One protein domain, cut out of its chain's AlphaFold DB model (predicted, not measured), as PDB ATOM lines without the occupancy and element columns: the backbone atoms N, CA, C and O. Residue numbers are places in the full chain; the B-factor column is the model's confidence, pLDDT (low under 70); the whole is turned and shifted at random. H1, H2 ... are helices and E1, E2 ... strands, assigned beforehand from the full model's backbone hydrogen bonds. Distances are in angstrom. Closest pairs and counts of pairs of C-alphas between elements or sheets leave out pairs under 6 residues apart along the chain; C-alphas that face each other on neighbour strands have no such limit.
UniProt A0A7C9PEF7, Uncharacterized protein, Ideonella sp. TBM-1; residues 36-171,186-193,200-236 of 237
ATOM      1  N   VAL A  36      17.037  38.718  15.392       54.03
ATOM      2  CA  VAL A  36      16.651  37.516  16.151       54.03
ATOM      3  C   VAL A  36      15.238  37.679  16.714       54.03
ATOM      4  O   VAL A  36      14.408  36.789  16.527       54.03
ATOM      5  N   GLY A  37      14.922  38.834  17.303       43.81
ATOM      6  CA  GLY A  37      13.588  39.167  17.804       43.81
ATOM      7  C   GLY A  37      12.518  39.139  16.711       43.81
ATOM      8  O   GLY A  37      11.480  38.503  16.890       43.81
ATOM      9  N   ALA A  38      12.792  39.738  15.550       55.25
ATOM     10  CA  ALA A  38      11.893  39.706  14.396       55.25
ATOM     11  C   ALA A  38      11.693  38.280  13.853       55.25
ATOM     12  O   ALA A  38      10.576  37.893  13.516       55.25
ATOM     13  N   SER A  39      12.749  37.456  13.821       59.69
ATOM     14  CA  SER A  39      12.633  36.059  13.380       59.69
ATOM     15  C   SER A  39      11.827  35.185  14.351       59.69
ATOM     16  O   SER A  39      11.011  34.375  13.909       59.69
ATOM     17  N   ALA A  40      11.981  35.386  15.663       57.19
ATOM     18  CA  ALA A  40      11.218  34.676  16.688       57.19
ATOM     19  C   ALA A  40       9.732  35.075  16.684       57.19
ATOM     20  O   ALA A  40       8.860  34.213  16.792       57.19
ATOM     21  N   GLN A  41       9.438  36.364  16.499       59.25
ATOM     22  CA  GLN A  41       8.067  36.865  16.360       59.25
ATOM     23  C   GLN A  41       7.399  36.333  15.086       59.25
ATOM     24  O   GLN A  41       6.278  35.827  15.154       59.25
ATOM     25  N   ASN A  42       8.102  36.341  13.949       69.19
ATOM     26  CA  ASN A  42       7.599  35.744  12.708       69.19
ATOM     27  C   ASN A  42       7.295  34.254  12.877       69.19
ATOM     28  O   ASN A  42       6.250  33.787  12.429       69.19
ATOM     29  N   PHE A  43       8.167  33.512  13.562       73.50
ATOM     30  CA  PHE A  43       7.926  32.102  13.849       73.50
ATOM     31  C   PHE A  43       6.681  31.892  14.723       73.50
ATOM     32  O   PHE A  43       5.884  30.996  14.446       73.50
ATOM     33  N   ALA A  44       6.475  32.726  15.747       72.19
ATOM     34  CA  ALA A  44       5.292  32.650  16.601       72.19
ATOM     35  C   ALA A  44       3.999  32.902  15.806       72.19
ATOM     36  O   ALA A  44       3.059  32.112  15.899       72.19
ATOM     37  N   VAL A  45       3.972  33.935  14.957       77.44
ATOM     38  CA  VAL A  45       2.828  34.239  14.078       77.44
ATOM     39  C   VAL A  45       2.556  33.090  13.106       77.44
ATOM     40  O   VAL A  45       1.416  32.648  12.967       77.44
ATOM     41  N   GLN A  46       3.596  32.560  12.462       83.25
ATOM     42  CA  GLN A  46       3.469  31.424  11.544       83.25
ATOM     43  C   GLN A  46       2.956  30.172  12.260       83.25
ATOM     44  O   GLN A  46       2.085  29.481  11.738       83.25
ATOM     45  N   SER A  47       3.434  29.910  13.477       84.00
ATOM     46  CA  SER A  47       2.955  28.808  14.315       84.00
ATOM     47  C   SER A  47       1.460  28.941  14.618       84.00
ATOM     48  O   SER A  47       0.708  27.983  14.441       84.00
ATOM     49  N   VAL A  48       0.993  30.143  14.977       86.00
ATOM     50  CA  VAL A  48      -0.439  30.414  15.192       86.00
ATOM     51  C   VAL A  48      -1.251  30.163  13.919       86.00
ATOM     52  O   VAL A  48      -2.283  29.499  13.987       86.00
ATOM     53  N   ARG A  49      -0.776  30.613  12.751       89.25
ATOM     54  CA  ARG A  49      -1.457  30.390  11.460       89.25
ATOM     55  C   ARG A  49      -1.542  28.910  11.090       89.25
ATOM     56  O   ARG A  49      -2.608  28.455  10.681       89.25
ATOM     57  N   VAL A  50      -0.456  28.156  11.272       90.56
ATOM     58  CA  VAL A  50      -0.440  26.698  11.061       90.56
ATOM     59  C   VAL A  50      -1.442  26.011  11.985       90.56
ATOM     60  O   VAL A  50      -2.222  25.179  11.526       90.56
ATOM     61  N   ASN A  51      -1.442  26.362  13.272       90.31
ATOM     62  CA  ASN A  51      -2.343  25.763  14.257       90.31
ATOM     63  C   ASN A  51      -3.809  26.095  13.964       90.31
ATOM     64  O   ASN A  51      -4.664  25.222  14.077       90.31
ATOM     65  N   ALA A  52      -4.098  27.322  13.533       90.12
ATOM     66  CA  ALA A  52      -5.437  27.739  13.138       90.12
ATOM     67  C   ALA A  52      -5.939  26.976  11.901       90.12
ATOM     68  O   ALA A  52      -7.050  26.447  11.919       90.12
ATOM     69  N   ALA A  53      -5.116  26.841  10.858       91.56
ATOM     70  CA  ALA A  53      -5.477  26.051   9.682       91.56
ATOM     71  C   ALA A  53      -5.660  24.563  10.040       91.56
ATOM     72  O   ALA A  53      -6.628  23.934   9.618       91.56
ATOM     73  N   ALA A  54      -4.795  24.011  10.898       91.44
ATOM     74  CA  ALA A  54      -4.924  22.641  11.389       91.44
ATOM     75  C   ALA A  54      -6.198  22.428  12.226       91.44
ATOM     76  O   ALA A  54      -6.816  21.368  12.127       91.44
ATOM     77  N   ALA A  55      -6.599  23.414  13.039       91.69
ATOM     78  CA  ALA A  55      -7.869  23.406  13.765       91.69
ATOM     79  C   ALA A  55      -9.055  23.338  12.799       91.69
ATOM     80  O   ALA A  55      -9.938  22.513  13.010       91.69
ATOM     81  N   VAL A  56      -9.058  24.150  11.737       92.56
ATOM     82  CA  VAL A  56     -10.122  24.147  10.720       92.56
ATOM     83  C   VAL A  56     -10.214  22.785  10.036       92.56
ATOM     84  O   VAL A  56     -11.290  22.198   9.990       92.56
ATOM     85  N   HIS A  57      -9.096  22.214   9.591       90.62
ATOM     86  CA  HIS A  57      -9.122  20.883   8.977       90.62
ATOM     87  C   HIS A  57      -9.517  19.775   9.945       90.62
ATOM     88  O   HIS A  57     -10.215  18.846   9.561       90.62
ATOM     89  N   ALA A  58      -9.080  19.835  11.202       89.62
ATOM     90  CA  ALA A  58      -9.504  18.872  12.216       89.62
ATOM     91  C   ALA A  58     -10.985  19.017  12.588       89.62
ATOM     92  O   ALA A  58     -11.601  18.037  12.998       89.62
ATOM     93  N   TRP A  59     -11.534  20.223  12.462       91.06
ATOM     94  CA  TRP A  59     -12.942  20.519  12.667       91.06
ATOM     95  C   TRP A  59     -13.806  19.949  11.538       91.06
ATOM     96  O   TRP A  59     -14.758  19.228  11.824       91.06
ATOM     97  N   ILE A  60     -13.416  20.172  10.280       89.94
ATOM     98  CA  ILE A  60     -14.073  19.596   9.094       89.94
ATOM     99  C   ILE A  60     -14.044  18.066   9.145       89.94
ATOM    100  O   ILE A  60     -15.039  17.401   8.886       89.94
ATOM    101  N   ASP A  61     -12.895  17.513   9.530       85.62
ATOM    102  CA  ASP A  61     -12.672  16.077   9.666       85.62
ATOM    103  C   ASP A  61     -13.314  15.452  10.908       85.62
ATOM    104  O   ASP A  61     -13.196  14.235  11.111       85.62
ATOM    105  N   SER A  62     -13.847  16.263  11.822       75.62
ATOM    106  CA  SER A  62     -14.456  15.710  13.015       75.62
ATOM    107  C   SER A  62     -15.788  15.100  12.614       75.62
ATOM    108  O   SER A  62     -16.773  15.808  12.451       75.62
ATOM    109  N   ASP A  63     -15.780  13.775  12.423       60.62
ATOM    110  CA  ASP A  63     -16.994  12.983  12.251       60.62
ATOM    111  C   ASP A  63     -18.020  13.458  13.283       60.62
ATOM    112  O   ASP A  63     -17.663  13.695  14.442       60.62
ATOM    113  N   ASN A  64     -19.268  13.625  12.836       55.03
ATOM    114  CA  ASN A  64     -20.404  14.272  13.511       55.03
ATOM    115  C   ASN A  64     -20.803  13.686  14.892       55.03
ATOM    116  O   ASN A  64     -21.911  13.910  15.373       55.03
ATOM    117  N   GLU A  65     -19.921  12.949  15.563       59.50
ATOM    118  CA  GLU A  65     -19.960  12.604  16.981       59.50
ATOM    119  C   GLU A  65     -19.673  13.843  17.848       59.50
ATOM    120  O   GLU A  65     -18.700  13.946  18.609       59.50
ATOM    121  N   LEU A  66     -20.535  14.842  17.704       65.94
ATOM    122  CA  LEU A  66     -20.661  15.906  18.677       65.94
ATOM    123  C   LEU A  66     -21.336  15.330  19.932       65.94
ATOM    124  O   LEU A  66     -22.255  14.511  19.852       65.94
ATOM    125  N   GLY A  67     -20.854  15.714  21.115       61.09
ATOM    126  CA  GLY A  67     -21.549  15.368  22.356       61.09
ATOM    127  C   GLY A  67     -22.951  15.990  22.390       61.09
ATOM    128  O   GLY A  67     -23.200  16.989  21.730       61.09
ATOM    129  N   ALA A  68     -23.857  15.456  23.215       56.91
ATOM    130  CA  ALA A  68     -25.260  15.901  23.289       56.91
ATOM    131  C   ALA A  68     -25.479  17.406  23.593       56.91
ATOM    132  O   ALA A  68     -26.601  17.878  23.477       56.91
ATOM    133  N   ASN A  69     -24.430  18.139  23.984       64.25
ATOM    134  CA  ASN A  69     -24.441  19.584  24.242       64.25
ATOM    135  C   ASN A  69     -23.242  20.281  23.576       64.25
ATOM    136  O   ASN A  69     -22.653  21.196  24.149       64.25
ATOM    137  N   GLU A  70     -22.794  19.779  22.430       73.19
ATOM    138  CA  GLU A  70     -21.690  20.358  21.675       73.19
ATOM    139  C   GLU A  70     -22.164  20.657  20.257       73.19
ATOM    140  O   GLU A  70     -22.629  19.761  19.561       73.19
ATOM    141  N   GLY A  71     -22.055  21.912  19.835       83.12
ATOM    142  CA  GLY A  71     -22.317  22.299  18.459       83.12
ATOM    143  C   GLY A  71     -21.043  22.395  17.620       83.12
ATOM    144  O   GLY A  71     -19.920  22.383  18.139       83.12
ATOM    145  N   SER A  72     -21.199  22.490  16.302       87.38
ATOM    146  CA  SER A  72     -20.073  22.571  15.371       87.38
ATOM    147  C   SER A  72     -19.237  23.837  15.580       87.38
ATOM    148  O   SER A  72     -18.013  23.741  15.665       87.38
ATOM    149  N   ALA A  73     -19.840  25.013  15.770       87.88
ATOM    150  CA  ALA A  73     -19.086  26.236  16.053       87.88
ATOM    151  C   ALA A  73     -18.350  26.162  17.401       87.88
ATOM    152  O   ALA A  73     -17.216  26.641  17.527       87.88
ATOM    153  N   ASP A  74     -18.955  25.516  18.400       84.88
ATOM    154  CA  ASP A  74     -18.315  25.280  19.695       84.88
ATOM    155  C   ASP A  74     -17.100  24.360  19.556       84.88
ATOM    156  O   ASP A  74     -16.037  24.667  20.099       84.88
ATOM    157  N   ARG A  75     -17.193  23.288  18.759       86.94
ATOM    158  CA  ARG A  75     -16.059  22.395  18.471       86.94
ATOM    159  C   ARG A  75     -14.867  23.160  17.894       86.94
ATOM    160  O   ARG A  75     -13.746  22.960  18.365       86.94
ATOM    161  N   LEU A  76     -15.083  24.056  16.927       90.06
ATOM    162  CA  LEU A  76     -14.008  24.881  16.363       90.06
ATOM    163  C   LEU A  76     -13.366  25.776  17.432       90.06
ATOM    164  O   LEU A  76     -12.142  25.799  17.578       90.06
ATOM    165  N   LYS A  77     -14.182  26.484  18.223       86.31
ATOM    166  CA  LYS A  77     -13.694  27.348  19.312       86.31
ATOM    167  C   LYS A  77     -12.888  26.549  20.335       86.31
ATOM    168  O   LYS A  77     -11.848  27.022  20.787       86.31
ATOM    169  N   MET A  78     -13.325  25.337  20.656       84.56
ATOM    170  CA  MET A  78     -12.648  24.437  21.588       84.56
ATOM    171  C   MET A  78     -11.313  23.922  21.053       84.56
ATOM    172  O   MET A  78     -10.356  23.811  21.817       84.56
ATOM    173  N   LEU A  79     -11.210  23.650  19.750       88.81
ATOM    174  CA  LEU A  79      -9.934  23.309  19.118       88.81
ATOM    175  C   LEU A  79      -8.944  24.472  19.219       88.81
ATOM    176  O   LEU A  79      -7.795  24.257  19.595       88.81
ATOM    177  N   LEU A  80      -9.399  25.704  18.973       88.44
ATOM    178  CA  LEU A  80      -8.575  26.908  19.108       88.44
ATOM    179  C   LEU A  80      -8.127  27.151  20.559       88.44
ATOM    180  O   LEU A  80      -6.952  27.427  20.792       88.44
ATOM    181  N   VAL A  81      -9.022  26.987  21.543       86.06
ATOM    182  CA  VAL A  81      -8.659  27.025  22.976       86.06
ATOM    183  C   VAL A  81      -7.628  25.947  23.290       86.06
ATOM    184  O   VAL A  81      -6.629  26.223  23.942       86.06
ATOM    185  N   GLY A  82      -7.822  24.735  22.769       83.44
ATOM    186  CA  GLY A  82      -6.905  23.621  22.962       83.44
ATOM    187  C   GLY A  82      -5.500  23.865  22.411       83.44
ATOM    188  O   GLY A  82      -4.578  23.178  22.838       83.44
ATOM    189  N   PHE A  83      -5.297  24.810  21.495       82.19
ATOM    190  CA  PHE A  83      -3.960  25.234  21.070       82.19
ATOM    191  C   PHE A  83      -3.376  26.345  21.938       82.19
ATOM    192  O   PHE A  83      -2.167  26.360  22.157       82.19
ATOM    193  N   ALA A  84      -4.227  27.248  22.415       81.94
ATOM    194  CA  ALA A  84      -3.831  28.370  23.250       81.94
ATOM    195  C   ALA A  84      -3.445  27.946  24.674       81.94
ATOM    196  O   ALA A  84      -2.421  28.396  25.165       81.94
ATOM    197  N   ASP A  85      -4.230  27.060  25.291       82.00
ATOM    198  CA  ASP A  85      -4.003  26.507  26.631       82.00
ATOM    199  C   ASP A  85      -2.774  25.582  26.599       82.00
ATOM    200  O   ASP A  85      -2.868  24.447  26.122       82.00
ATOM    201  N   GLN A  86      -1.594  26.052  27.003       77.00
ATOM    202  CA  GLN A  86      -0.352  25.288  26.839       77.00
ATOM    203  C   GLN A  86      -0.230  24.159  27.862       77.00
ATOM    204  O   GLN A  86       0.213  23.059  27.510       77.00
ATOM    205  N   ASP A  87      -0.642  24.407  29.104       78.19
ATOM    206  CA  ASP A  87      -0.531  23.459  30.215       78.19
ATOM    207  C   ASP A  87      -1.758  22.536  30.361       78.19
ATOM    208  O   ASP A  87      -1.726  21.572  31.133       78.19
ATOM    209  N   LYS A  88      -2.793  22.752  29.538       78.56
ATOM    210  CA  LYS A  88      -4.045  21.982  29.491       78.56
ATOM    211  C   LYS A  88      -4.813  22.045  30.805       78.56
ATOM    212  O   LYS A  88      -5.524  21.087  31.142       78.56
ATOM    213  N   ASN A  89      -4.658  23.129  31.562       74.31
ATOM    214  CA  ASN A  89      -5.334  23.304  32.841       74.31
ATOM    215  C   ASN A  89      -6.811  23.735  32.669       74.31
ATOM    216  O   ASN A  89      -7.591  23.620  33.618       74.31
ATOM    217  N   GLY A  90      -7.220  24.129  31.454       71.81
ATOM    218  CA  GLY A  90      -8.579  24.548  31.118       71.81
ATOM    219  C   GLY A  90      -8.889  26.023  31.399       71.81
ATOM    220  O   GLY A  90     -10.049  26.414  31.270       71.81
ATOM    221  N   GLU A  91      -7.904  26.832  31.775       75.38
ATOM    222  CA  GLU A  91      -7.979  28.275  32.000       75.38
ATOM    223  C   GLU A  91      -6.913  28.977  31.148       75.38
ATOM    224  O   GLU A  91      -5.756  28.577  31.129       75.38
ATOM    225  N   LEU A  92      -7.293  30.036  30.430       72.19
ATOM    226  CA  LEU A  92      -6.341  30.804  29.628       72.19
ATOM    227  C   LEU A  92      -5.805  31.979  30.446       72.19
ATOM    228  O   LEU A  92      -6.585  32.827  30.888       72.19
ATOM    229  N   SER A  93      -4.484  32.059  30.594       76.06
ATOM    230  CA  SER A  93      -3.800  33.287  31.018       76.06
ATOM    231  C   SER A  93      -3.967  34.411  29.984       76.06
ATOM    232  O   SER A  93      -4.398  34.170  28.856       76.06
ATOM    233  N   ASP A  94      -3.612  35.650  30.337       73.44
ATOM    234  CA  ASP A  94      -3.708  36.802  29.421       73.44
ATOM    235  C   ASP A  94      -2.917  36.581  28.116       73.44
ATOM    236  O   ASP A  94      -3.392  36.906  27.023       73.44
ATOM    237  N   ASP A  95      -1.736  35.968  28.218       73.19
ATOM    238  CA  ASP A  95      -0.889  35.652  27.067       73.19
ATOM    239  C   ASP A  95      -1.506  34.543  26.203       73.19
ATOM    240  O   ASP A  95      -1.553  34.651  24.975       73.19
ATOM    241  N   GLU A  96      -2.054  33.495  26.820       77.50
ATOM    242  CA  GLU A  96      -2.743  32.421  26.098       77.50
ATOM    243  C   GLU A  96      -4.054  32.913  25.479       77.50
ATOM    244  O   GLU A  96      -4.422  32.512  24.376       77.50
ATOM    245  N   GLN A  97      -4.741  33.855  26.121       74.31
ATOM    246  CA  GLN A  97      -5.910  34.509  25.553       74.31
ATOM    247  C   GLN A  97      -5.543  35.309  24.298       74.31
ATOM    248  O   GLN A  97      -6.277  35.248  23.309       74.31
ATOM    249  N   ALA A  98      -4.403  36.005  24.286       76.56
ATOM    250  CA  ALA A  98      -3.905  36.666  23.081       76.56
ATOM    251  C   ALA A  98      -3.633  35.656  21.950       76.56
ATOM    252  O   ALA A  98      -4.018  35.899  20.804       76.56
ATOM    253  N   VAL A  99      -3.059  34.490  22.271       79.25
ATOM    254  CA  VAL A  99      -2.843  33.394  21.307       79.25
ATOM    255  C   VAL A  99      -4.167  32.838  20.779       79.25
ATOM    256  O   VAL A  99      -4.305  32.634  19.574       79.25
ATOM    257  N   TYR A 100      -5.165  32.637  21.642       81.25
ATOM    258  CA  TYR A 100      -6.503  32.200  21.238       81.25
ATOM    259  C   TYR A 100      -7.160  33.190  20.267       81.25
ATOM    260  O   TYR A 100      -7.739  32.781  19.259       81.25
ATOM    261  N   LEU A 101      -7.061  34.493  20.547       80.00
ATOM    262  CA  LEU A 101      -7.626  35.538  19.694       80.00
ATOM    263  C   LEU A 101      -6.927  35.588  18.332       80.00
ATOM    264  O   LEU A 101      -7.604  35.542  17.306       80.00
ATOM    265  N   ALA A 102      -5.592  35.578  18.324       80.75
ATOM    266  CA  ALA A 102      -4.807  35.517  17.094       80.75
ATOM    267  C   ALA A 102      -5.107  34.242  16.284       80.75
ATOM    268  O   ALA A 102      -5.210  34.293  15.059       80.75
ATOM    269  N   GLY A 103      -5.309  33.104  16.956       83.38
ATOM    270  CA  GLY A 103      -5.718  31.849  16.327       83.38
ATOM    271  C   GLY A 103      -7.113  31.923  15.704       83.38
ATOM    272  O   GLY A 103      -7.314  31.423  14.600       83.38
ATOM    273  N   GLY A 104      -8.066  32.582  16.367       85.00
ATOM    274  CA  GLY A 104      -9.404  32.819  15.824       85.00
ATOM    275  C   GLY A 104      -9.395  33.705  14.580       85.00
ATOM    276  O   GLY A 104     -10.046  33.375  13.591       85.00
ATOM    277  N   ASP A 105      -8.614  34.783  14.593       84.75
ATOM    278  CA  ASP A 105      -8.473  35.666  13.430       84.75
ATOM    279  C   ASP A 105      -7.745  34.969  12.270       84.75
ATOM    280  O   ASP A 105      -8.137  35.113  11.112       84.75
ATOM    281  N   ALA A 106      -6.741  34.140  12.563       85.81
ATOM    282  CA  ALA A 106      -6.086  33.320  11.549       85.81
ATOM    283  C   ALA A 106      -7.031  32.257  10.958       85.81
ATOM    284  O   ALA A 106      -7.020  32.047   9.749       85.81
ATOM    285  N   ALA A 107      -7.874  31.617  11.775       88.25
ATOM    286  CA  ALA A 107      -8.859  30.642  11.304       88.25
ATOM    287  C   ALA A 107      -9.926  31.301  10.421       88.25
ATOM    288  O   ALA A 107     -10.272  30.759   9.371       88.25
ATOM    289  N   TRP A 108     -10.394  32.492  10.807       90.56
ATOM    290  CA  TRP A 108     -11.256  33.323   9.970       90.56
ATOM    291  C   TRP A 108     -10.603  33.603   8.619       90.56
ATOM    292  O   TRP A 108     -11.186  33.302   7.582       90.56
ATOM    293  N   ALA A 109      -9.392  34.171   8.625       84.94
ATOM    294  CA  ALA A 109      -8.693  34.562   7.405       84.94
ATOM    295  C   ALA A 109      -8.437  33.363   6.484       84.94
ATOM    296  O   ALA A 109      -8.568  33.484   5.269       84.94
ATOM    297  N   TYR A 110      -8.122  32.202   7.063       88.06
ATOM    298  CA  TYR A 110      -7.958  30.966   6.312       88.06
ATOM    299  C   TYR A 110      -9.257  30.550   5.610       88.06
ATOM    300  O   TYR A 110      -9.261  30.365   4.398       88.06
ATOM    301  N   MET A 111     -10.371  30.465   6.343       90.12
ATOM    302  CA  MET A 111     -11.666  30.067   5.779       90.12
ATOM    303  C   MET A 111     -12.209  31.082   4.763       90.12
ATOM    304  O   MET A 111     -12.709  30.683   3.714       90.12
ATOM    305  N   ALA A 112     -12.051  32.381   5.019       87.12
ATOM    306  CA  ALA A 112     -12.387  33.425   4.052       87.12
ATOM    307  C   ALA A 112     -11.548  33.297   2.768       87.12
ATOM    308  O   ALA A 112     -12.084  33.392   1.666       87.12
ATOM    309  N   GLY A 113     -10.251  32.990   2.891       83.62
ATOM    310  CA  GLY A 113      -9.373  32.715   1.750       83.62
ATOM    311  C   GLY A 113      -9.767  31.468   0.947       83.62
ATOM    312  O   GLY A 113      -9.478  31.395  -0.244       83.62
ATOM    313  N   LEU A 114     -10.472  30.520   1.571       86.31
ATOM    314  CA  LEU A 114     -11.073  29.354   0.914       86.31
ATOM    315  C   LEU A 114     -12.454  29.645   0.296       86.31
ATOM    316  O   LEU A 114     -13.053  28.758  -0.304       86.31
ATOM    317  N   GLY A 115     -12.961  30.876   0.416       85.62
ATOM    318  CA  GLY A 115     -14.226  31.309  -0.181       85.62
ATOM    319  C   GLY A 115     -15.453  31.162   0.720       85.62
ATOM    320  O   GLY A 115     -16.575  31.270   0.226       85.62
ATOM    321  N   VAL A 116     -15.273  30.927   2.022       88.62
ATOM    322  CA  VAL A 116     -16.386  30.899   2.982       88.62
ATOM    323  C   VAL A 116     -16.996  32.296   3.138       88.62
ATOM    324  O   VAL A 116     -16.274  33.292   3.199       88.62
ATOM    325  N   SER A 117     -18.328  32.364   3.238       90.75
ATOM    326  CA  SER A 117     -19.065  33.613   3.459       90.75
ATOM    327  C   SER A 117     -18.656  34.302   4.765       90.75
ATOM    328  O   SER A 117     -18.664  33.680   5.826       90.75
ATOM    329  N   GLU A 118     -18.369  35.606   4.705       86.19
ATOM    330  CA  GLU A 118     -18.068  36.408   5.897       86.19
ATOM    331  C   GLU A 118     -19.239  36.455   6.889       86.19
ATOM    332  O   GLU A 118     -18.995  36.515   8.090       86.19
ATOM    333  N   ASP A 119     -20.489  36.360   6.416       89.38
ATOM    334  CA  ASP A 119     -21.674  36.338   7.285       89.38
ATOM    335  C   ASP A 119     -21.716  35.059   8.138       89.38
ATOM    336  O   ASP A 119     -21.965  35.110   9.343       89.38
ATOM    337  N   ASP A 120     -21.411  33.904   7.536       91.69
ATOM    338  CA  ASP A 120     -21.348  32.632   8.263       91.69
ATOM    339  C   ASP A 120     -20.171  32.620   9.245       91.69
ATOM    340  O   ASP A 120     -20.296  32.138  10.374       91.69
ATOM    341  N   LEU A 121     -19.033  33.200   8.853       87.94
ATOM    342  CA  LEU A 121     -17.898  33.376   9.755       87.94
ATOM    343  C   LEU A 121     -18.261  34.297  10.930       87.94
ATOM    344  O   LEU A 121     -17.877  34.007  12.068       87.94
ATOM    345  N   ASP A 122     -19.024  35.370  10.701       87.38
ATOM    346  CA  ASP A 122     -19.443  36.294  11.760       87.38
ATOM    347  C   ASP A 122     -20.341  35.591  12.773       87.38
ATOM    348  O   ASP A 122     -20.076  35.657  13.977       87.38
ATOM    349  N   LEU A 123     -21.311  34.813  12.293       89.75
ATOM    350  CA  LEU A 123     -22.154  33.970  13.139       89.75
ATOM    351  C   LEU A 123     -21.316  32.990  13.971       89.75
ATOM    352  O   LEU A 123     -21.497  32.902  15.185       89.75
ATOM    353  N   ILE A 124     -20.338  32.310  13.367       89.19
ATOM    354  CA  ILE A 124     -19.477  31.358  14.083       89.19
ATOM    355  C   ILE A 124     -18.673  32.056  15.185       89.19
ATOM    356  O   ILE A 124     -18.651  31.585  16.325       89.19
ATOM    357  N   PHE A 125     -17.976  33.155  14.886       86.62
ATOM    358  CA  PHE A 125     -17.005  33.740  15.820       86.62
ATOM    359  C   PHE A 125     -17.584  34.780  16.778       86.62
ATOM    360  O   PHE A 125     -17.028  34.940  17.875       86.62
ATOM    361  N   ASN A 126     -18.647  35.471  16.373       84.69
ATOM    362  CA  ASN A 126     -19.214  36.628  17.061       84.69
ATOM    363  C   ASN A 126     -20.716  36.491  17.358       84.69
ATOM    364  O   ASN A 126     -21.230  37.305  18.124       84.69
ATOM    365  N   GLY A 127     -21.401  35.485  16.801       82.19
ATOM    366  CA  GLY A 127     -22.815  35.232  17.065       82.19
ATOM    367  C   GLY A 127     -23.106  35.059  18.557       82.19
ATOM    368  O   GLY A 127     -22.383  34.359  19.272       82.19
ATOM    369  N   GLU A 128     -24.162  35.729  19.025       82.06
ATOM    370  CA  GLU A 128     -24.649  35.611  20.405       82.06
ATOM    371  C   GLU A 128     -25.600  34.414  20.573       82.06
ATOM    372  O   GLU A 128     -25.713  33.889  21.681       82.06
ATOM    373  N   ASP A 129     -26.244  33.970  19.487       87.25
ATOM    374  CA  ASP A 129     -27.112  32.793  19.453       87.25
ATOM    375  C   ASP A 129     -26.293  31.530  19.106       87.25
ATOM    376  O   ASP A 129     -25.763  31.421  17.992       87.25
ATOM    377  N   PRO A 130     -26.161  30.567  20.041       85.50
ATOM    378  CA  PRO A 130     -25.453  29.319  19.785       85.50
ATOM    379  C   PRO A 130     -26.059  28.504  18.640       85.50
ATOM    380  O   PRO A 130     -25.311  27.875  17.896       85.50
ATOM    381  N   ASP A 131     -27.379  28.513  18.465       88.44
ATOM    382  CA  ASP A 131     -28.047  27.712  17.439       88.44
ATOM    383  C   ASP A 131     -27.756  28.275  16.042       88.44
ATOM    384  O   ASP A 131     -27.425  27.521  15.125       88.44
ATOM    385  N   GLU A 132     -27.777  29.603  15.880       91.00
ATOM    386  CA  GLU A 132     -27.399  30.255  14.618       91.00
ATOM    387  C   GLU A 132     -25.911  30.068  14.298       91.00
ATOM    388  O   GLU A 132     -25.554  29.767  13.154       91.00
ATOM    389  N   ALA A 133     -25.044  30.192  15.308       88.69
ATOM    390  CA  ALA A 133     -23.609  29.965  15.162       88.69
ATOM    391  C   ALA A 133     -23.311  28.522  14.730       88.69
ATOM    392  O   ALA A 133     -22.493  28.299  13.837       88.69
ATOM    393  N   ASN A 134     -23.993  27.542  15.324       89.81
ATOM    394  CA  ASN A 134     -23.836  26.130  14.985       89.81
ATOM    395  C   ASN A 134     -24.422  25.799  13.608       89.81
ATOM    396  O   ASN A 134     -23.771  25.117  12.821       89.81
ATOM    397  N   ALA A 135     -25.574  26.364  13.244       91.31
ATOM    398  CA  ALA A 135     -26.114  26.215  11.894       91.31
ATOM    399  C   ALA A 135     -25.176  26.805  10.825       91.31
ATOM    400  O   ALA A 135     -25.058  26.249   9.731       91.31
ATOM    401  N   ALA A 136     -24.509  27.928  11.117       92.00
ATOM    402  CA  ALA A 136     -23.456  28.470  10.261       92.00
ATOM    403  C   ALA A 136     -22.241  27.535  10.209       92.00
ATOM    404  O   ALA A 136     -21.757  27.229   9.123       92.00
ATOM    405  N   GLY A 137     -21.810  27.005  11.357       91.62
ATOM    406  CA  GLY A 137     -20.754  25.998  11.447       91.62
ATOM    407  C   GLY A 137     -20.995  24.799  10.529       91.62
ATOM    408  O   GLY A 137     -20.115  24.439   9.751       91.62
ATOM    409  N   ASP A 138     -22.205  24.244  10.543       91.75
ATOM    410  CA  ASP A 138     -22.574  23.086   9.722       91.75
ATOM    411  C   ASP A 138     -22.532  23.399   8.219       91.75
ATOM    412  O   ASP A 138     -22.034  22.596   7.427       91.75
ATOM    413  N   ARG A 139     -23.005  24.587   7.811       93.69
ATOM    414  CA  ARG A 139     -22.912  25.048   6.414       93.69
ATOM    415  C   ARG A 139     -21.464  25.202   5.968       93.69
ATOM    416  O   ARG A 139     -21.121  24.778   4.866       93.69
ATOM    417  N   VAL A 140     -20.623  25.784   6.821       93.62
ATOM    418  CA  VAL A 140     -19.201  25.986   6.531       93.62
ATOM    419  C   VAL A 140     -18.471  24.651   6.426       93.62
ATOM    420  O   VAL A 140     -17.717  24.468   5.473       93.62
ATOM    421  N   ILE A 141     -18.723  23.700   7.332       91.94
ATOM    422  CA  ILE A 141     -18.168  22.341   7.230       91.94
ATOM    423  C   ILE A 141     -18.581  21.714   5.901       91.94
ATOM    424  O   ILE A 141     -17.711  21.278   5.156       91.94
ATOM    425  N   ALA A 142     -19.875  21.719   5.568       91.12
ATOM    426  CA  ALA A 142     -20.366  21.119   4.330       91.12
ATOM    427  C   ALA A 142     -19.714  21.739   3.082       91.12
ATOM    428  O   ALA A 142     -19.282  21.013   2.188       91.12
ATOM    429  N   PHE A 143     -19.595  23.070   3.038       92.62
ATOM    430  CA  PHE A 143     -18.914  23.775   1.953       92.62
ATOM    431  C   PHE A 143     -17.429  23.404   1.865       92.62
ATOM    432  O   PHE A 143     -16.920  23.128   0.779       92.62
ATOM    433  N   LEU A 144     -16.715  23.382   2.993       90.19
ATOM    434  CA  LEU A 144     -15.282  23.087   3.019       90.19
ATOM    435  C   LEU A 144     -14.986  21.615   2.713       90.19
ATOM    436  O   LEU A 144     -14.019  21.334   2.013       90.19
ATOM    437  N   SER A 145     -15.830  20.683   3.156       89.06
ATOM    438  CA  SER A 145     -15.728  19.265   2.793       89.06
ATOM    439  C   SER A 145     -15.880  19.023   1.289       89.06
ATOM    440  O   SER A 145     -15.254  18.103   0.770       89.06
ATOM    441  N   ASP A 146     -16.697  19.823   0.596       86.75
ATOM    442  CA  ASP A 146     -16.909  19.715  -0.856       86.75
ATOM    443  C   ASP A 146     -15.826  20.449  -1.670       86.75
ATOM    444  O   ASP A 146     -15.375  19.970  -2.709       86.75
ATOM    445  N   SER A 147     -15.380  21.611  -1.185       80.94
ATOM    446  CA  SER A 147     -14.441  22.489  -1.898       80.94
ATOM    447  C   SER A 147     -12.966  22.136  -1.704       80.94
ATOM    448  O   SER A 147     -12.148  22.425  -2.583       80.94
ATOM    449  N   LEU A 148     -12.590  21.527  -0.577       79.88
ATOM    450  CA  LEU A 148     -11.202  21.166  -0.318       79.88
ATOM    451  C   LEU A 148     -10.797  19.932  -1.124       79.88
ATOM    452  O   LEU A 148     -11.430  18.877  -1.081       79.88
ATOM    453  N   ALA A 149      -9.669  20.053  -1.826       69.69
ATOM    454  CA  ALA A 149      -9.060  18.927  -2.512       69.69
ATOM    455  C   ALA A 149      -8.752  17.803  -1.510       69.69
ATOM    456  O   ALA A 149      -8.053  18.001  -0.515       69.69
ATOM    457  N   SER A 150      -9.269  16.609  -1.788       67.06
ATOM    458  CA  SER A 150      -9.123  15.472  -0.887       67.06
ATOM    459  C   SER A 150      -7.687  14.942  -0.893       67.06
ATOM    460  O   SER A 150      -7.132  14.619  -1.945       67.06
ATOM    461  N   GLY A 151      -7.102  14.786   0.294       72.88
ATOM    462  CA  GLY A 151      -5.804  14.141   0.489       72.88
ATOM    463  C   GLY A 151      -4.829  14.975   1.316       72.88
ATOM    464  O   GLY A 151      -4.684  16.176   1.119       72.88
ATOM    465  N   GLU A 152      -4.103  14.292   2.204       74.94
ATOM    466  CA  GLU A 152      -3.186  14.891   3.188       74.94
ATOM    467  C   GLU A 152      -2.152  15.849   2.561       74.94
ATOM    468  O   GLU A 152      -1.819  16.872   3.143       74.94
ATOM    469  N   GLU A 153      -1.654  15.564   1.354       77.38
ATOM    470  CA  GLU A 153      -0.674  16.434   0.678       77.38
ATOM    471  C   GLU A 153      -1.255  17.771   0.210       77.38
ATOM    472  O   GLU A 153      -0.586  18.800   0.311       77.38
ATOM    473  N   ALA A 154      -2.483  17.764  -0.312       79.31
ATOM    474  CA  ALA A 154      -3.144  18.981  -0.772       79.31
ATOM    475  C   ALA A 154      -3.509  19.872   0.422       79.31
ATOM    476  O   ALA A 154      -3.275  21.079   0.388       79.31
ATOM    477  N   GLU A 155      -3.980  19.251   1.505       81.12
ATOM    478  CA  GLU A 155      -4.216  19.904   2.790       81.12
ATOM    479  C   GLU A 155      -2.938  20.564   3.332       81.12
ATOM    480  O   GLU A 155      -2.931  21.768   3.595       81.12
ATOM    481  N   LEU A 156      -1.837  19.810   3.440       82.50
ATOM    482  CA  LEU A 156      -0.562  20.337   3.936       82.50
ATOM    483  C   LEU A 156      -0.027  21.478   3.064       82.50
ATOM    484  O   LEU A 156       0.505  22.448   3.600       82.50
ATOM    485  N   THR A 157      -0.204  21.393   1.744       83.75
ATOM    486  CA  THR A 157       0.195  22.462   0.814       83.75
ATOM    487  C   THR A 157      -0.621  23.729   1.058       83.75
ATOM    488  O   THR A 157      -0.040  24.793   1.247       83.75
ATOM    489  N   ALA A 158      -1.950  23.625   1.145       83.25
ATOM    490  CA  ALA A 158      -2.816  24.775   1.411       83.25
ATOM    491  C   ALA A 158      -2.532  25.418   2.781       83.25
ATOM    492  O   ALA A 158      -2.558  26.642   2.918       83.25
ATOM    493  N   MET A 159      -2.240  24.602   3.798       85.50
ATOM    494  CA  MET A 159      -1.831  25.083   5.120       85.50
ATOM    495  C   MET A 159      -0.489  25.823   5.069       85.50
ATOM    496  O   MET A 159      -0.362  26.898   5.660       85.50
ATOM    497  N   ASP A 160       0.508  25.267   4.377       83.88
ATOM    498  CA  ASP A 160       1.835  25.874   4.266       83.88
ATOM    499  C   ASP A 160       1.797  27.164   3.426       83.88
ATOM    500  O   ASP A 160       2.430  28.157   3.796       83.88
ATOM    501  N   ASP A 161       1.010  27.199   2.351       85.19
ATOM    502  CA  ASP A 161       0.803  28.400   1.540       85.19
ATOM    503  C   ASP A 161       0.108  29.502   2.347       85.19
ATOM    504  O   ASP A 161       0.529  30.658   2.307       85.19
ATOM    505  N   PHE A 162      -0.889  29.164   3.168       86.94
ATOM    506  CA  PHE A 162      -1.535  30.140   4.044       86.94
ATOM    507  C   PHE A 162      -0.617  30.660   5.159       86.94
ATOM    508  O   PHE A 162      -0.640  31.852   5.490       86.94
ATOM    509  N   ALA A 163       0.146  29.775   5.798       84.62
ATOM    510  CA  ALA A 163       0.951  30.131   6.961       84.62
ATOM    511  C   ALA A 163       2.261  30.820   6.580       84.62
ATOM    512  O   ALA A 163       2.732  31.685   7.316       84.62
ATOM    513  N   PHE A 164       2.840  30.446   5.441       82.06
ATOM    514  CA  PHE A 164       4.159  30.897   5.035       82.06
ATOM    515  C   PHE A 164       4.153  31.641   3.694       82.06
ATOM    516  O   PHE A 164       5.189  32.183   3.340       82.06
ATOM    517  N   GLY A 165       3.088  31.649   2.891       73.94
ATOM    518  CA  GLY A 165       3.070  32.300   1.569       73.94
ATOM    519  C   GLY A 165       3.377  33.804   1.591       73.94
ATOM    520  O   GLY A 165       3.488  34.418   2.650       73.94
ATOM    521  N   GLU A 166       3.513  34.419   0.413       64.50
ATOM    522  CA  GLU A 166       3.855  35.849   0.290       64.50
ATOM    523  C   GLU A 166       2.866  36.748   1.060       64.50
ATOM    524  O   GLU A 166       3.281  37.623   1.822       64.50
ATOM    525  N   GLU A 167       1.567  36.442   0.985       58.09
ATOM    526  CA  GLU A 167       0.498  37.131   1.724       58.09
ATOM    527  C   GLU A 167       0.642  37.000   3.258       58.09
ATOM    528  O   GLU A 167       0.224  37.877   4.016       58.09
ATOM    529  N   ALA A 168       1.272  35.924   3.750       57.53
ATOM    530  CA  ALA A 168       1.434  35.672   5.183       57.53
ATOM    531  C   ALA A 168       2.402  36.654   5.857       57.53
ATOM    532  O   ALA A 168       2.292  36.901   7.059       57.53
ATOM    533  N   THR A 169       3.322  37.238   5.084       50.03
ATOM    534  CA  THR A 169       4.265  38.258   5.569       50.03
ATOM    535  C   THR A 169       3.684  39.672   5.599       50.03
ATOM    536  O   THR A 169       4.205  40.517   6.323       50.03
ATOM    537  N   ALA A 170       2.584  39.937   4.882       42.69
ATOM    538  CA  ALA A 170       1.988  41.271   4.790       42.69
ATOM    539  C   ALA A 170       1.096  41.630   5.994       42.69
ATOM    540  O   ALA A 170       0.980  42.799   6.348       42.69
ATOM    541  N   SER A 171       0.499  40.639   6.668       45.00
ATOM    542  CA  SER A 171      -0.416  40.863   7.800       45.00
ATOM    543  C   SER A 171       0.258  40.804   9.181       45.00
ATOM    544  O   SER A 171      -0.435  40.812  10.196       45.00
ATOM    545  N   GLY A 186     -11.788  45.258   7.298       40.06
ATOM    546  CA  GLY A 186     -11.567  46.708   7.424       40.06
ATOM    547  C   GLY A 186     -12.462  47.423   8.450       40.06
ATOM    548  O   GLY A 186     -12.442  48.653   8.522       40.06
ATOM    549  N   LYS A 187     -13.237  46.692   9.265       34.94
ATOM    550  CA  LYS A 187     -14.095  47.255  10.318       34.94
ATOM    551  C   LYS A 187     -13.622  46.856  11.712       34.94
ATOM    552  O   LYS A 187     -13.170  45.740  11.954       34.94
ATOM    553  N   LYS A 188     -13.751  47.809  12.638       35.97
ATOM    554  CA  LYS A 188     -13.420  47.665  14.057       35.97
ATOM    555  C   LYS A 188     -14.517  46.858  14.758       35.97
ATOM    556  O   LYS A 188     -15.616  47.384  14.929       35.97
ATOM    557  N   VAL A 189     -14.233  45.627  15.186       47.66
ATOM    558  CA  VAL A 189     -15.207  44.772  15.889       47.66
ATOM    559  C   VAL A 189     -14.777  44.567  17.344       47.66
ATOM    560  O   VAL A 189     -13.630  44.228  17.638       47.66
ATOM    561  N   ALA A 190     -15.703  44.809  18.278       34.56
ATOM    562  CA  ALA A 190     -15.495  44.578  19.705       34.56
ATOM    563  C   ALA A 190     -15.915  43.148  20.063       34.56
ATOM    564  O   ALA A 190     -17.099  42.818  20.042       34.56
ATOM    565  N   ILE A 191     -14.942  42.308  20.413       47.62
ATOM    566  CA  ILE A 191     -15.186  40.938  20.866       47.62
ATOM    567  C   ILE A 191     -15.657  40.986  22.327       47.62
ATOM    568  O   ILE A 191     -14.901  41.386  23.211       47.62
ATOM    569  N   ARG A 192     -16.891  40.554  22.610       36.50
ATOM    570  CA  ARG A 192     -17.335  40.259  23.983       36.50
ATOM    571  C   ARG A 192     -17.153  38.767  24.230       36.50
ATOM    572  O   ARG A 192     -17.822  37.971  23.584       36.50
ATOM    573  N   LYS A 193     -16.273  38.364  25.153       49.25
ATOM    574  CA  LYS A 193     -16.127  36.944  25.514       49.25
ATOM    575  C   LYS A 193     -16.035  36.733  27.019       49.25
ATOM    576  O   LYS A 193     -15.249  37.379  27.703       49.25
ATOM    577  N   ARG A 200     -13.540  21.748  30.588       56.41
ATOM    578  CA  ARG A 200     -13.330  20.292  30.553       56.41
ATOM    579  C   ARG A 200     -13.490  19.759  29.131       56.41
ATOM    580  O   ARG A 200     -14.607  19.636  28.643       56.41
ATOM    581  N   LEU A 201     -12.376  19.378  28.506       64.19
ATOM    582  CA  LEU A 201     -12.376  18.761  27.175       64.19
ATOM    583  C   LEU A 201     -12.950  17.329  27.199       64.19
ATOM    584  O   LEU A 201     -12.481  16.475  27.966       64.19
ATOM    585  N   SER A 202     -13.906  17.049  26.313       65.25
ATOM    586  CA  SER A 202     -14.449  15.713  26.044       65.25
ATOM    587  C   SER A 202     -13.408  14.806  25.365       65.25
ATOM    588  O   SER A 202     -12.374  15.262  24.870       65.25
ATOM    589  N   ALA A 203     -13.643  13.489  25.345       68.94
ATOM    590  CA  ALA A 203     -12.726  12.546  24.696       68.94
ATOM    591  C   ALA A 203     -12.602  12.796  23.180       68.94
ATOM    592  O   ALA A 203     -11.489  12.775  22.653       68.94
ATOM    593  N   ALA A 204     -13.719  13.106  22.514       67.00
ATOM    594  CA  ALA A 204     -13.755  13.459  21.097       67.00
ATOM    595  C   ALA A 204     -12.979  14.756  20.819       67.00
ATOM    596  O   ALA A 204     -12.135  14.788  19.928       67.00
ATOM    597  N   GLN A 205     -13.160  15.788  21.650       64.62
ATOM    598  CA  GLN A 205     -12.401  17.041  21.545       64.62
ATOM    599  C   GLN A 205     -10.897  16.820  21.729       64.62
ATOM    600  O   GLN A 205     -10.091  17.361  20.978       64.62
ATOM    601  N   LYS A 206     -10.496  15.980  22.692       77.88
ATOM    602  CA  LYS A 206      -9.082  15.621  22.890       77.88
ATOM    603  C   LYS A 206      -8.508  14.869  21.692       77.88
ATOM    604  O   LYS A 206      -7.344  15.071  21.355       77.88
ATOM    605  N   LEU A 207      -9.291  13.992  21.066       78.00
ATOM    606  CA  LEU A 207      -8.870  13.267  19.870       78.00
ATOM    607  C   LEU A 207      -8.722  14.213  18.673       78.00
ATOM    608  O   LEU A 207      -7.694  14.178  18.001       78.00
ATOM    609  N   ALA A 208      -9.697  15.097  18.464       76.62
ATOM    610  CA  ALA A 208      -9.654  16.114  17.422       76.62
ATOM    611  C   ALA A 208      -8.466  17.068  17.624       76.62
ATOM    612  O   ALA A 208      -7.722  17.321  16.679       76.62
ATOM    613  N   LEU A 209      -8.192  17.496  18.862       79.75
ATOM    614  CA  LEU A 209      -7.015  18.307  19.186       79.75
ATOM    615  C   LEU A 209      -5.710  17.566  18.876       79.75
ATOM    616  O   LEU A 209      -4.801  18.141  18.285       79.75
ATOM    617  N   ARG A 210      -5.609  16.276  19.221       81.19
ATOM    618  CA  ARG A 210      -4.436  15.458  18.867       81.19
ATOM    619  C   ARG A 210      -4.272  15.310  17.358       81.19
ATOM    620  O   ARG A 210      -3.145  15.369  16.877       81.19
ATOM    621  N   LYS A 211      -5.367  15.142  16.612       84.06
ATOM    622  CA  LYS A 211      -5.351  15.092  15.142       84.06
ATOM    623  C   LYS A 211      -4.868  16.420  14.563       84.06
ATOM    624  O   LYS A 211      -3.973  16.426  13.723       84.06
ATOM    625  N   ALA A 212      -5.382  17.532  15.079       80.75
ATOM    626  CA  ALA A 212      -4.959  18.873  14.703       80.75
ATOM    627  C   ALA A 212      -3.462  19.096  15.000       80.75
ATOM    628  O   ALA A 212      -2.722  19.551  14.136       80.75
ATOM    629  N   GLN A 213      -2.973  18.686  16.175       80.88
ATOM    630  CA  GLN A 213      -1.549  18.752  16.526       80.88
ATOM    631  C   GLN A 213      -0.675  17.863  15.632       80.88
ATOM    632  O   GLN A 213       0.418  18.271  15.242       80.88
ATOM    633  N   ALA A 214      -1.141  16.664  15.280       82.00
ATOM    634  CA  ALA A 214      -0.428  15.775  14.368       82.00
ATOM    635  C   ALA A 214      -0.317  16.375  12.955       82.00
ATOM    636  O   ALA A 214       0.744  16.278  12.342       82.00
ATOM    637  N   LYS A 215      -1.364  17.056  12.471       82.75
ATOM    638  CA  LYS A 215      -1.347  17.817  11.210       82.75
ATOM    639  C   LYS A 215      -0.414  19.029  11.294       82.75
ATOM    640  O   LYS A 215       0.405  19.260  10.408       82.75
ATOM    641  N   ALA A 216      -0.477  19.763  12.403       80.19
ATOM    642  CA  ALA A 216       0.353  20.936  12.630       80.19
ATOM    643  C   ALA A 216       1.842  20.592  12.779       80.19
ATOM    644  O   ALA A 216       2.665  21.329  12.255       80.19
ATOM    645  N   HIS A 217       2.226  19.495  13.438       79.62
ATOM    646  CA  HIS A 217       3.626  19.230  13.820       79.62
ATOM    647  C   HIS A 217       4.145  17.827  13.464       79.62
ATOM    648  O   HIS A 217       5.178  17.394  13.973       79.62
ATOM    649  N   GLY A 218       3.466  17.097  12.580       79.00
ATOM    650  CA  GLY A 218       3.906  15.776  12.134       79.00
ATOM    651  C   GLY A 218       5.271  15.802  11.435       79.00
ATOM    652  O   GLY A 218       5.692  16.815  10.872       79.00
ATOM    653  N   ALA A 219       5.969  14.662  11.424       71.00
ATOM    654  CA  ALA A 219       7.272  14.539  10.762       71.00
ATOM    655  C   ALA A 219       7.195  14.909   9.269       71.00
ATOM    656  O   ALA A 219       8.065  15.610   8.757       71.00
ATOM    657  N   ARG A 220       6.114  14.501   8.593       75.44
ATOM    658  CA  ARG A 220       5.829  14.840   7.193       75.44
ATOM    659  C   ARG A 220       5.634  16.344   6.994       75.44
ATOM    660  O   ARG A 220       6.339  16.927   6.176       75.44
ATOM    661  N   ALA A 221       4.770  16.969   7.795       77.06
ATOM    662  CA  ALA A 221       4.543  18.416   7.780       77.06
ATOM    663  C   ALA A 221       5.841  19.198   8.044       77.06
ATOM    664  O   ALA A 221       6.179  20.143   7.338       77.06
ATOM    665  N   THR A 222       6.642  18.746   9.010       79.50
ATOM    666  CA  THR A 222       7.933  19.367   9.337       79.50
ATOM    667  C   THR A 222       8.924  19.244   8.175       79.50
ATOM    668  O   THR A 222       9.619  20.204   7.845       79.50
ATOM    669  N   MET A 223       8.982  18.086   7.511       74.31
ATOM    670  CA  MET A 223       9.830  17.868   6.334       74.31
ATOM    671  C   MET A 223       9.376  18.689   5.120       74.31
ATOM    672  O   MET A 223      10.228  19.246   4.424       74.31
ATOM    673  N   ALA A 224       8.066  18.803   4.883       78.38
ATOM    674  CA  ALA A 224       7.495  19.643   3.830       78.38
ATOM    675  C   ALA A 224       7.868  21.118   4.040       78.38
ATOM    676  O   ALA A 224       8.449  21.739   3.148       78.38
ATOM    677  N   ARG A 225       7.701  21.632   5.265       79.12
ATOM    678  CA  ARG A 225       8.118  22.992   5.633       79.12
ATOM    679  C   ARG A 225       9.612  23.204   5.515       79.12
ATOM    680  O   ARG A 225      10.036  24.200   4.944       79.12
ATOM    681  N   MET A 226      10.433  22.260   5.982       76.44
ATOM    682  CA  MET A 226      11.887  22.336   5.799       76.44
ATOM    683  C   MET A 226      12.265  22.412   4.315       76.44
ATOM    684  O   MET A 226      13.172  23.158   3.949       76.44
ATOM    685  N   LYS A 227      11.576  21.662   3.449       77.75
ATOM    686  CA  LYS A 227      11.785  21.714   1.997       77.75
ATOM    687  C   LYS A 227      11.351  23.064   1.416       77.75
ATOM    688  O   LYS A 227      12.119  23.645   0.654       77.75
ATOM    689  N   SER A 228      10.182  23.570   1.808       72.38
ATOM    690  CA  SER A 228       9.665  24.882   1.394       72.38
ATOM    691  C   SER A 228      10.608  26.016   1.812       72.38
ATOM    692  O   SER A 228      11.038  26.809   0.976       72.38
ATOM    693  N   MET A 229      11.054  26.026   3.071       78.12
ATOM    694  CA  MET A 229      12.002  27.012   3.598       78.12
ATOM    695  C   MET A 229      13.346  26.976   2.868       78.12
ATOM    696  O   MET A 229      13.872  28.025   2.508       78.12
ATOM    697  N   ARG A 230      13.890  25.785   2.580       75.44
ATOM    698  CA  ARG A 230      15.124  25.651   1.783       75.44
ATOM    699  C   ARG A 230      14.956  26.182   0.362       75.44
ATOM    700  O   ARG A 230      15.869  26.822  -0.149       75.44
ATOM    701  N   ALA A 231      13.815  25.921  -0.273       74.75
ATOM    702  CA  ALA A 231      13.531  26.421  -1.614       74.75
ATOM    703  C   ALA A 231      13.435  27.956  -1.643       74.75
ATOM    704  O   ALA A 231      13.960  28.579  -2.562       74.75
ATOM    705  N   ARG A 232      12.836  28.568  -0.616       70.00
ATOM    706  CA  ARG A 232      12.733  30.031  -0.472       70.00
ATOM    707  C   ARG A 232      14.086  30.689  -0.240       70.00
ATOM    708  O   ARG A 232      14.457  31.580  -1.000       70.00
ATOM    709  N   GLN A 233      14.876  30.136   0.683       69.75
ATOM    710  CA  GLN A 233      16.252  30.576   0.919       69.75
ATOM    711  C   GLN A 233      17.091  30.504  -0.364       69.75
ATOM    712  O   GLN A 233      17.830  31.434  -0.672       69.75
ATOM    713  N   ALA A 234      16.941  29.434  -1.155       67.12
ATOM    714  CA  ALA A 234      17.613  29.298  -2.446       67.12
ATOM    715  C   ALA A 234      17.114  30.300  -3.508       67.12
ATOM    716  O   ALA A 234      17.875  30.674  -4.395       67.12
ATOM    717  N   ALA A 235      15.860  30.748  -3.412       70.06
ATOM    718  CA  ALA A 235      15.264  31.769  -4.272       70.06
ATOM    719  C   ALA A 235      15.547  33.214  -3.805       70.06
ATOM    720  O   ALA A 235      15.081  34.155  -4.449       70.06
ATOM    721  N   GLY A 236      16.304  33.403  -2.716       53.00
ATOM    722  CA  GLY A 236      16.646  34.720  -2.174       53.00
ATOM    723  C   GLY A 236      15.492  35.415  -1.447       53.00
ATOM    724  O   GLY A 236      15.442  36.644  -1.443       53.00
TER     725      GLY A 236
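This is residues 36 to 171, 186 to 193 and 200 to 236 of the 237 residues of an uncharacterized protein of Ideonella sp. TBM-1 (UniProt A0A7C9PEF7). A compact cluster of helices is built crosswise round one long helix, H1, whose later part runs through the core with H2, H3, H6 and H8 packed round it and H5 across its last residues. H4 packs between H3 and H5 at that end of H1, while residues 36 to 41 of H1 and residues 230 to 236, mostly in H9, stick out at the other end. The printed part has 181 residues with nine named helices and one short strand, in the order H1 H2 H3 H4 H5 H6 H7 E1 H8 H9, and its class is mostly helix. It is compact, with a radius of gyration of the C-alphas of 16.1 A, and the C-alphas span 51 by 37 by 35 A.

H1 comes first, residues 36 to 60, from C-alpha 36 at (16.651, 37.516, 16.151) to C-alpha 60 at (-14.073, 19.596, 9.094), 36.3 A. H2 is residues 72 to 84, 19.0 A, and H3 is residues 94 to 113, 28.5 A. H4, residues 118 to 126, is followed by H5, residues 130 to 147, 25.3 A. H6 is residues 152 to 164, 17.7 A, and H7 is residues 166 to 170. After a cut comes strand E1, residues 187 to 189, and after a second cut H8, residues 203 to 217, 20.7 A. H9, residues 219 to 234, runs 22.3 A and ends with C-alpha 234 at (17.613, 29.298, -2.446).

H1 is the hub, touching five other helices. With residues 51 to 59 it touches H2, closest at the C-alphas of Ala 55 and Leu 79, 5.7 A; the two form a helical hairpin at a shallow tilt of 29 degrees, opposite ways. With residues 48 to 56 it touches H3, where the C-alphas of Ala 52 and Ala 107 are closest at 4.8 A, at a steep tilt of 62 degrees. It touches H8 at a steep tilt of 46 degrees, closest at the C-alphas of Ala 54 and Ala 212, 5.0 A. It touches H6 at a tilt of 37 degrees, only just steep, closest at the C-alphas of Arg 49 and Ala 163, 5.1 A. Residues 59 to 60 touch H5, about perpendicular at 87 degrees, closest at the C-alphas of Ile 60 and Ile 141, 5.3 A. H3 and H4 form a second helical hairpin, closest at the C-alphas of Trp 108 and Leu 121, 6.6 A. H4 touches H5, closest at the C-alphas of Ile 124 and Ala 133, 4.5 A. The helix packing is mostly crossed: of the 10 pairs of helices that touch, 2 are at a shallow tilt, H1 with H2 and H3 with H4. H9 is close to H6 but not clearly touching, closest at the C-alphas of Leu 156 and Ala 221, 6.7 A. H7 is likewise close to H6, closest at the C-alphas of Phe 162 and Ala 168, 6.4 A. E1 is apart from the nine helices and pairs with no named strand. Every O i to N i+4 pair is within hydrogen-bond range in H1, H2, H3, H4, H5, H6, H8 and H9; in H7 it is 0 of 1, beside 2 of 2 O i to N i+3 pairs.

The two C-alphas farthest apart, those of Ala 68 and Gly 236, are 52.5 A from each other. Residues 172 to 185 are not printed, with 12.6 A between C-alphas 171 and 186, and neither are residues 194 to 199, with 17.6 A between C-alphas 193 and 200. Of the links that are printed whole, H1 to H2 is long, with 11 residues. The mean pLDDT of the printed part is 77.3, and 39 residues are under 70, among them residues 36 to 42, 63 to 69 and 186 to 193.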